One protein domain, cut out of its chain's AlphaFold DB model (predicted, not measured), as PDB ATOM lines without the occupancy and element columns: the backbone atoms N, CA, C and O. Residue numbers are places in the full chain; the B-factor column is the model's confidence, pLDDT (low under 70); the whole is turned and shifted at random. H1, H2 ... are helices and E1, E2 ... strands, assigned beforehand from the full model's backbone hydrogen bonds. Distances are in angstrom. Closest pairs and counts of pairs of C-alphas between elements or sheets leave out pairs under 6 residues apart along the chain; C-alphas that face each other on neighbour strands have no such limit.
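What this domain is: This is residues 2 to 71 of the 157 residues of the protein "YycH protein" of Lactobacillus salivarius ACS-116-V-Col5a (UniProt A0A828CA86). A four-stranded antiparallel sheet, strongly curled from edge to edge, has a single helix, H1, packed on one of its faces, mainly over the side of E1 and E2. The strands E1, E2, E3 and E4 make a meander, each the antiparallel neighbour of the one before, and the sheet keeps that order. The printed part has 70 residues, with one named helix followed by four named strands, a mixed class in two layers. It is compact, with a radius of gyration of the C-alphas of 11.1 A and spans of 35 by 26 by 18 A.

Where its parts are: Find C-alpha 2 at (47.356, 34.281, -24.797); from there H1 runs through residues 2 to 15, 20.6 A long, to C-alpha 15 at (30.775, 42.711, -33.738). Then look for E1 at residues 26 to 28, E2 at 37 to 44, 22.3 A long, E3 at 55 to 61, 19.2 A, and E4 at 64 to 70, 17.8 A, ending at C-alpha 70 at (30.145, 29.776, -38.608).

How they stand to each other: H1 is on the sheet; its closest C-alphas to E2 are those of Gln 7 and Ile 38, 7.4 A apart. In H1, 8 of 10 O i to N i+4 pairs are within hydrogen-bond range. E1, an edge strand, forms a hairpin with E2 at 133 degrees: look at N 27 and O 41, 2.9 A. E2 and E3 form a hairpin at 169 degrees, with N 40 and O 56 at 2.8 A. E3 and the other edge strand, E4, form a hairpin at 157 degrees, with N 57 and O 69 at 2.8 A. E1 and E4 are apart.

The domain as a whole: The two farthest C-alphas, of His 45 and Gly 62, are 35.8 A apart. The printed part has no cut and no long link; E3 to E4 is tight. In this model, residues 2 to 5 have pLDDT under 70.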
ATOM      1  N   ILE A   2      47.526  34.149 -23.327       47.56
ATOM      2  CA  ILE A   2      47.356  34.281 -24.797       47.56
ATOM      3  C   ILE A   2      45.884  34.293 -25.273       47.56
ATOM      4  O   ILE A   2      45.503  35.153 -26.059       47.56
ATOM      5  N   ALA A   3      45.024  33.409 -24.751       51.81
ATOM      6  CA  ALA A   3      43.621  33.326 -25.190       51.81
ATOM      7  C   ALA A   3      42.779  34.583 -24.874       51.81
ATOM      8  O   ALA A   3      41.816  34.865 -25.577       51.81
ATOM      9  N   ILE A   4      43.137  35.349 -23.835       53.84
ATOM     10  CA  ILE A   4      42.391  36.553 -23.421       53.84
ATOM     11  C   ILE A   4      42.698  37.730 -24.358       53.84
ATOM     12  O   ILE A   4      41.807  38.510 -24.683       53.84
ATOM     13  N   ILE A   5      43.949  37.845 -24.817       56.62
ATOM     14  CA  ILE A   5      44.364  38.887 -25.765       56.62
ATOM     15  C   ILE A   5      43.693  38.644 -27.121       56.62
ATOM     16  O   ILE A   5      43.081  39.554 -27.671       56.62
ATOM     17  N   GLN A   6      43.697  37.394 -27.595       71.31
ATOM     18  CA  GLN A   6      43.001  37.014 -28.828       71.31
ATOM     19  C   GLN A   6      41.488  37.251 -28.749       71.31
ATOM     20  O   GLN A   6      40.897  37.682 -29.731       71.31
ATOM     21  N   GLN A   7      40.859  37.007 -27.592       76.75
ATOM     22  CA  GLN A   7      39.430  37.267 -27.402       76.75
ATOM     23  C   GLN A   7      39.088  38.746 -27.625       76.75
ATOM     24  O   GLN A   7      38.176  39.036 -28.388       76.75
ATOM     25  N   LYS A   8      39.801  39.682 -26.981       79.31
ATOM     26  CA  LYS A   8      39.471  41.116 -27.079       79.31
ATOM     27  C   LYS A   8      39.532  41.624 -28.519       79.31
ATOM     28  O   LYS A   8      38.626  42.332 -28.937       79.31
ATOM     29  N   THR A   9      40.556  41.224 -29.270       85.50
ATOM     30  CA  THR A   9      40.673  41.557 -30.698       85.50
ATOM     31  C   THR A   9      39.602  40.858 -31.535       85.50
ATOM     32  O   THR A   9      39.077  41.440 -32.475       85.50
ATOM     33  N   LEU A  10      39.238  39.617 -31.199       92.44
ATOM     34  CA  LEU A  10      38.180  38.908 -31.917       92.44
ATOM     35  C   LEU A  10      36.785  39.460 -31.635       92.44
ATOM     36  O   LEU A  10      35.943  39.349 -32.513       92.44
ATOM     37  N   ASN A  11      36.528  40.070 -30.476       94.25
ATOM     38  CA  ASN A  11      35.229  40.683 -30.204       94.25
ATOM     39  C   ASN A  11      34.897  41.750 -31.258       94.25
ATOM     40  O   ASN A  11      33.809  41.713 -31.811       94.25
ATOM     41  N   SER A  12      35.843  42.630 -31.614       93.06
ATOM     42  CA  SER A  12      35.592  43.644 -32.650       93.06
ATOM     43  C   SER A  12      35.371  43.030 -34.032       93.06
ATOM     44  O   SER A  12      34.577  43.550 -34.800       93.06
ATOM     45  N   VAL A  13      36.037  41.910 -34.338       94.31
ATOM     46  CA  VAL A  13      35.803  41.153 -35.582       94.31
ATOM     47  C   VAL A  13      34.408  40.530 -35.595       94.31
ATOM     48  O   VAL A  13      33.749  40.531 -36.626       94.31
ATOM     49  N   VAL A  14      33.962  39.984 -34.462       96.88
ATOM     50  CA  VAL A  14      32.627  39.390 -34.325       96.88
ATOM     51  C   VAL A  14      31.546  40.467 -34.369       96.88
ATOM     52  O   VAL A  14      30.525  40.256 -35.003       96.88
ATOM     53  N   ASP A  15      31.761  41.627 -33.758       94.94
ATOM     54  CA  ASP A  15      30.775  42.711 -33.738       94.94
ATOM     55  C   ASP A  15      30.652  43.443 -35.091       94.94
ATOM     56  O   ASP A  15      29.649  44.124 -35.339       94.94
ATOM     57  N   ASP A  16      31.638  43.285 -35.979       95.12
ATOM     58  CA  ASP A  16      31.634  43.835 -37.332       95.12
ATOM     59  C   ASP A  16      30.800  42.967 -38.290       95.12
ATOM     60  O   ASP A  16      31.205  41.887 -38.729       95.12
ATOM     61  N   ALA A  17      29.631  43.486 -38.668       94.19
ATOM     62  CA  ALA A  17      28.694  42.808 -39.558       94.19
ATOM     63  C   ALA A  17      29.216  42.608 -40.995       94.19
ATOM     64  O   ALA A  17      28.657  41.785 -41.719       94.19
ATOM     65  N   SER A  18      30.259  43.334 -41.417       95.75
ATOM     66  CA  SER A  18      30.913  43.118 -42.716       95.75
ATOM     67  C   SER A  18      31.841  41.899 -42.712       95.75
ATOM     68  O   SER A  18      32.121  41.334 -43.770       95.75
ATOM     69  N   LEU A  19      32.286  41.466 -41.527       94.62
ATOM     70  CA  LEU A  19      33.184  40.327 -41.342       94.62
ATOM     71  C   LEU A  19      32.436  39.078 -40.870       94.62
ATOM     72  O   LEU A  19      32.721  37.981 -41.351       94.62
ATOM     73  N   ILE A  20      31.492  39.241 -39.936       97.00
ATOM     74  CA  ILE A  20      30.709  38.154 -39.343       97.00
ATOM     75  C   ILE A  20      29.218  38.496 -39.395       97.00
ATOM     76  O   ILE A  20      28.698  39.339 -38.662       97.00
ATOM     77  N   ILE A  21      28.493  37.761 -40.234       96.19
ATOM     78  CA  ILE A  21      27.040  37.898 -40.368       96.19
ATOM     79  C   ILE A  21      26.378  37.525 -39.034       96.19
ATOM     80  O   ILE A  21      26.728  36.514 -38.433       96.19
ATOM     81  N   HIS A  22      25.418  38.319 -38.553       96.62
ATOM     82  CA  HIS A  22      24.743  38.098 -37.260       96.62
ATOM     83  C   HIS A  22      25.692  37.969 -36.054       96.62
ATOM     84  O   HIS A  22      25.350  37.340 -35.056       96.62
ATOM     85  N   GLY A  23      26.883  38.571 -36.108       96.94
ATOM     86  CA  GLY A  23      27.885  38.434 -35.053       96.94
ATOM     87  C   GLY A  23      27.416  38.854 -33.652       96.94
ATOM     88  O   GLY A  23      27.748  38.192 -32.670       96.94
ATOM     89  N   LYS A  24      26.519  39.847 -33.573       96.06
ATOM     90  CA  LYS A  24      25.869  40.304 -32.329       96.06
ATOM     91  C   LYS A  24      25.045  39.229 -31.610       96.06
ATOM     92  O   LYS A  24      24.779  39.367 -30.419       96.06
ATOM     93  N   ASP A  25      24.643  38.167 -32.308       97.12
ATOM     94  CA  ASP A  25      23.896  37.063 -31.702       97.12
ATOM     95  C   ASP A  25      24.811  36.118 -30.911       97.12
ATOM     96  O   ASP A  25      24.327  35.271 -30.158       97.12
ATOM     97  N   TYR A  26      26.132  36.238 -31.075       97.75
ATOM     98  CA  TYR A  26      27.116  35.367 -30.454       97.75
ATOM     99  C   TYR A  26      27.799  36.033 -29.257       97.75
ATOM    100  O   TYR A  26      28.177  37.197 -29.287       97.75
ATOM    101  N   ALA A  27      28.053  35.248 -28.211       97.31
ATOM    102  CA  ALA A  27      28.877  35.653 -27.078       97.31
ATOM    103  C   ALA A  27      30.052  34.690 -26.891       97.31
ATOM    104  O   ALA A  27      29.930  33.483 -27.118       97.31
ATOM    105  N   TYR A  28      31.197  35.218 -26.458       97.00
ATOM    106  CA  TYR A  28      32.389  34.413 -26.209       97.00
ATOM    107  C   TYR A  28      32.124  33.318 -25.166       97.00
ATOM    108  O   TYR A  28      31.610  33.577 -24.079       97.00
ATOM    109  N   SER A  29      32.543  32.093 -25.480       95.44
ATOM    110  CA  SER A  29      32.446  30.931 -24.603       95.44
ATOM    111  C   SER A  29      33.837  30.495 -24.161       95.44
ATOM    112  O   SER A  29      34.564  29.798 -24.880       95.44
ATOM    113  N   LYS A  30      34.215  30.875 -22.937       92.69
ATOM    114  CA  LYS A  30      35.474  30.430 -22.317       92.69
ATOM    115  C   LYS A  30      35.485  28.915 -22.136       92.69
ATOM    116  O   LYS A  30      36.523  28.276 -22.270       92.69
ATOM    117  N   GLU A  31      34.328  28.344 -21.828       91.06
ATOM    118  CA  GLU A  31      34.140  26.933 -21.524       91.06
ATOM    119  C   GLU A  31      34.433  26.019 -22.717       91.06
ATOM    120  O   GLU A  31      34.978  24.928 -22.515       91.06
ATOM    121  N   LEU A  32      34.093  26.466 -23.932       92.75
ATOM    122  CA  LEU A  32      34.339  25.740 -25.183       92.75
ATOM    123  C   LEU A  32      35.645  26.145 -25.880       92.75
ATOM    124  O   LEU A  32      36.065  25.471 -26.821       92.75
ATOM    125  N   SER A  33      36.282  27.227 -25.431       94.38
ATOM    126  CA  SER A  33      37.535  27.719 -26.000       94.38
ATOM    127  C   SER A  33      38.760  26.984 -25.450       94.38
ATOM    128  O   SER A  33      38.790  26.485 -24.324       94.38
ATOM    129  N   SER A  34      39.812  26.941 -26.259       91.38
ATOM    130  CA  SER A  34      41.111  26.350 -25.951       91.38
ATOM    131  C   SER A  34      42.236  27.172 -26.593       91.38
ATOM    132  O   SER A  34      41.989  28.174 -27.258       91.38
ATOM    133  N   LYS A  35      43.490  26.732 -26.437       90.75
ATOM    134  CA  LYS A  35      44.645  27.363 -27.101       90.75
ATOM    135  C   LYS A  35      44.596  27.298 -28.638       90.75
ATOM    136  O   LYS A  35      45.270  28.083 -29.290       90.75
ATOM    137  N   ASN A  36      43.838  26.356 -29.203       93.06
ATOM    138  CA  ASN A  36      43.757  26.120 -30.648       93.06
ATOM    139  C   ASN A  36      42.395  26.501 -31.239       93.06
ATOM    140  O   ASN A  36      42.203  26.414 -32.452       93.06
ATOM    141  N   THR A  37      41.430  26.887 -30.405       94.69
ATOM    142  CA  THR A  37      40.084  27.212 -30.873       94.69
ATOM    143  C   THR A  37      39.457  28.255 -29.973       94.69
ATOM    144  O   THR A  37      39.338  28.032 -28.770       94.69
ATOM    145  N   ILE A  38      39.006  29.358 -30.557       96.44
ATOM    146  CA  ILE A  38      38.211  30.370 -29.863       96.44
ATOM    147  C   ILE A  38      36.764  30.190 -30.303       96.44
ATOM    148  O   ILE A  38      36.477  30.155 -31.498       96.44
ATOM    149  N   VAL A  39      35.863  30.022 -29.341       97.31
ATOM    150  CA  VAL A  39      34.458  29.698 -29.595       97.31
ATOM    151  C   VAL A  39      33.574  30.816 -29.075       97.31
ATOM    152  O   VAL A  39      33.682  31.210 -27.915       97.31
ATOM    153  N   TYR A  40      32.658  31.263 -29.924       98.19
ATOM    154  CA  TYR A  40      31.501  32.054 -29.545       98.19
ATOM    155  C   TYR A  40      30.241  31.209 -29.757       98.19
ATOM    156  O   TYR A  40      30.165  30.399 -30.683       98.19
ATOM    157  N   THR A  41      29.257  31.364 -28.879       98.25
ATOM    158  CA  THR A  41      27.980  30.643 -28.930       98.25
ATOM    159  C   THR A  41      26.847  31.624 -29.143       98.25
ATOM    160  O   THR A  41      26.812  32.655 -28.473       98.25
ATOM    161  N   GLN A  42      25.902  31.273 -30.005       98.25
ATOM    162  CA  GLN A  42      24.664  32.010 -30.170       98.25
ATOM    163  C   GLN A  42      23.903  32.036 -28.838       98.25
ATOM    164  O   GLN A  42      23.835  31.025 -28.124       98.25
ATOM    165  N   MET A  43      23.354  33.198 -28.500       97.19
ATOM    166  CA  MET A  43      22.633  33.447 -27.259       97.19
ATOM    167  C   MET A  43      21.130  33.506 -27.521       97.19
ATOM    168  O   MET A  43      20.660  34.238 -28.383       97.19
ATOM    169  N   VAL A  44      20.359  32.753 -26.741       93.00
ATOM    170  CA  VAL A  44      18.895  32.701 -26.836       93.00
ATOM    171  C   VAL A  44      18.312  32.810 -25.444       93.00
ATOM    172  O   VAL A  44      18.708  32.069 -24.544       93.00
ATOM    173  N   HIS A  45      17.387  33.750 -25.242       90.19
ATOM    174  CA  HIS A  45      16.786  34.029 -23.930       90.19
ATOM    175  C   HIS A  45      17.844  34.148 -22.810       90.19
ATOM    176  O   HIS A  45      17.701  33.587 -21.722       90.19
ATOM    177  N   GLY A  46      18.962  34.819 -23.116       93.00
ATOM    178  CA  GLY A  46      20.079  35.028 -22.191       93.00
ATOM    179  C   GLY A  46      20.920  33.786 -21.871       93.00
ATOM    180  O   GLY A  46      21.681  33.810 -20.905       93.00
ATOM    181  N   LYS A  47      20.797  32.686 -22.629       95.44
ATOM    182  CA  LYS A  47      21.570  31.450 -22.413       95.44
ATOM    183  C   LYS A  47      22.279  30.990 -23.691       95.44
ATOM    184  O   LYS A  47      21.730  31.168 -24.776       95.44
ATOM    185  N   PRO A  48      23.464  30.369 -23.576       97.62
ATOM    186  CA  PRO A  48      24.229  29.920 -24.736       97.62
ATOM    187  C   PRO A  48      23.645  28.651 -25.360       97.62
ATOM    188  O   PRO A  48      23.114  27.785 -24.655       97.62
ATOM    189  N   ILE A  49      23.819  28.499 -26.672       97.19
ATOM    190  CA  ILE A  49      23.616  27.239 -27.392       97.19
ATOM    191  C   ILE A  49      24.950  26.476 -27.451       97.19
ATOM    192  O   ILE A  49      25.893  26.866 -28.136       97.19
ATOM    193  N   TYR A  50      25.040  25.357 -26.731       95.69
ATOM    194  CA  TYR A  50      26.260  24.539 -26.634       95.69
ATOM    195  C   TYR A  50      26.435  23.540 -27.786       95.69
ATOM    196  O   TYR A  50      27.471  22.885 -27.894       95.69
ATOM    197  N   THR A  51      25.450  23.439 -28.671       93.81
ATOM    198  CA  THR A  51      25.497  22.601 -29.871       93.81
ATOM    199  C   THR A  51      26.224  23.322 -31.023       93.81
ATOM    200  O   THR A  51      26.071  24.539 -31.142       93.81
ATOM    201  N   PRO A  52      26.992  22.615 -31.885       95.00
ATOM    202  CA  PRO A  52      27.761  23.228 -32.977       95.00
ATOM    203  C   PRO A  52      26.963  24.128 -33.931       95.00
ATOM    204  O   PRO A  52      27.513  25.072 -34.478       95.00
ATOM    205  N   GLU A  53      25.679  23.846 -34.132       95.44
ATOM    206  CA  GLU A  53      24.756  24.571 -35.008       95.44
ATOM    207  C   GLU A  53      24.551  26.040 -34.604       95.44
ATOM    208  O   GLU A  53      24.190  26.847 -35.450       95.44
ATOM    209  N   GLY A  54      24.821  26.396 -33.346       96.62
ATOM    210  CA  GLY A  54      24.797  27.777 -32.858       96.62
ATOM    211  C   GLY A  54      26.184  28.283 -32.472       96.62
ATOM    212  O   GLY A  54      26.310  28.958 -31.456       96.62
ATOM    213  N   GLN A  55      27.246  27.892 -33.182       98.12
ATOM    214  CA  GLN A  55      28.618  28.264 -32.828       98.12
ATOM    215  C   GLN A  55      29.362  28.942 -33.971       98.12
ATOM    216  O   GLN A  55      29.289  28.537 -35.130       98.12
ATOM    217  N   LEU A  56      30.161  29.930 -33.583       98.44
ATOM    218  CA  LEU A  56      31.225  30.517 -34.379       98.44
ATOM    219  C   LEU A  56      32.557  30.065 -33.778       98.44
ATOM    220  O   LEU A  56      32.824  30.276 -32.591       98.44
ATOM    221  N   ARG A  57      33.381  29.391 -34.576       98.00
ATOM    222  CA  ARG A  57      34.627  28.766 -34.124       98.00
ATOM    223  C   ARG A  57      35.795  29.259 -34.949       98.00
ATOM    224  O   ARG A  57      35.938  28.880 -36.105       98.00
ATOM    225  N   PHE A  58      36.672  30.027 -34.325       97.06
ATOM    226  CA  PHE A  58      37.942  30.434 -34.910       97.06
ATOM    227  C   PHE A  58      39.002  29.366 -34.650       97.06
ATOM    228  O   PHE A  58      39.169  28.907 -33.518       97.06
ATOM    229  N   THR A  59      39.743  28.995 -35.689       96.00
ATOM    230  CA  THR A  59      40.883  28.079 -35.594       96.00
ATOM    231  C   THR A  59      42.154  28.875 -35.346       96.00
ATOM    232  O   THR A  59      42.444  29.819 -36.080       96.00
ATOM    233  N   VAL A  60      42.931  28.477 -34.335       93.94
ATOM    234  CA  VAL A  60      44.171  29.153 -33.938       93.94
ATOM    235  C   VAL A  60      45.378  28.237 -34.148       93.94
ATOM    236  O   VAL A  60      45.447  27.135 -33.591       93.94
ATOM    237  N   LYS A  61      46.361  28.718 -34.917       93.56
ATOM    238  CA  LYS A  61      47.661  28.067 -35.143       93.56
ATOM    239  C   LYS A  61      48.786  29.061 -34.867       93.56
ATOM    240  O   LYS A  61      48.732  30.196 -35.316       93.56
ATOM    241  N   GLY A  62      49.782  28.651 -34.079       88.62
ATOM    242  CA  GLY A  62      50.923  29.513 -33.736       88.62
ATOM    243  C   GLY A  62      50.549  30.817 -33.016       88.62
ATOM    244  O   GLY A  62      51.314  31.768 -33.061       88.62
ATOM    245  N   GLY A  63      49.371  30.890 -32.383       85.44
ATOM    246  CA  GLY A  63      48.875  32.127 -31.772       85.44
ATOM    247  C   GLY A  63      48.129  33.068 -32.728       85.44
ATOM    248  O   GLY A  63      47.694  34.130 -32.291       85.44
ATOM    249  N   TYR A  64      47.908  32.666 -33.979       88.19
ATOM    250  CA  TYR A  64      47.176  33.440 -34.980       88.19
ATOM    251  C   TYR A  64      45.897  32.729 -35.403       88.19
ATOM    252  O   TYR A  64      45.843  31.498 -35.468       88.19
ATOM    253  N   VAL A  65      44.860  33.511 -35.695       91.94
ATOM    254  CA  VAL A  65      43.621  33.004 -36.287       91.94
ATOM    255  C   VAL A  65      43.876  32.734 -37.763       91.94
ATOM    256  O   VAL A  65      44.302  33.625 -38.486       91.94
ATOM    257  N   VAL A  66      43.621  31.503 -38.198       94.19
ATOM    258  CA  VAL A  66      43.874  31.063 -39.585       94.19
ATOM    259  C   VAL A  66      42.594  30.790 -40.372       94.19
ATOM    260  O   VAL A  66      42.648  30.402 -41.531       94.19
ATOM    261  N   GLY A  67      41.436  30.943 -39.734       94.50
ATOM    262  CA  GLY A  67      40.131  30.730 -40.347       94.50
ATOM    263  C   GLY A  67      39.051  30.519 -39.296       94.50
ATOM    264  O   GLY A  67      39.340  30.416 -38.099       94.50
ATOM    265  N   TYR A  68      37.804  30.427 -39.745       97.00
ATOM    266  CA  TYR A  68      36.670  30.162 -38.872       97.00
ATOM    267  C   TYR A  68      35.618  29.285 -39.548       97.00
ATOM    268  O   TYR A  68      35.557  29.183 -40.770       97.00
ATOM    269  N   THR A  69      34.780  28.656 -38.733       98.06
ATOM    270  CA  THR A  69      33.504  28.088 -39.166       98.06
ATOM    271  C   THR A  69      32.379  28.792 -38.435       98.06
ATOM    272  O   THR A  69      32.472  29.039 -37.232       98.06
ATOM    273  N   GLN A  70      31.317  29.120 -39.161       97.94
ATOM    274  CA  GLN A  70      30.145  29.776 -38.608       97.94
ATOM    275  C   GLN A  70      28.908  28.927 -38.875       97.94
ATOM    276  O   GLN A  70      28.667  28.497 -40.002       97.94
ATOM    277  N   ARG A  71      28.113  28.697 -37.831       97.25
ATOM    278  CA  ARG A  71      26.756  28.160 -37.938       97.25
ATOM    279  C   ARG A  71      25.814  29.017 -37.109       97.25
ATOM    280  O   ARG A  71      26.164  29.421 -35.997       97.25
TER     281      ARG A  71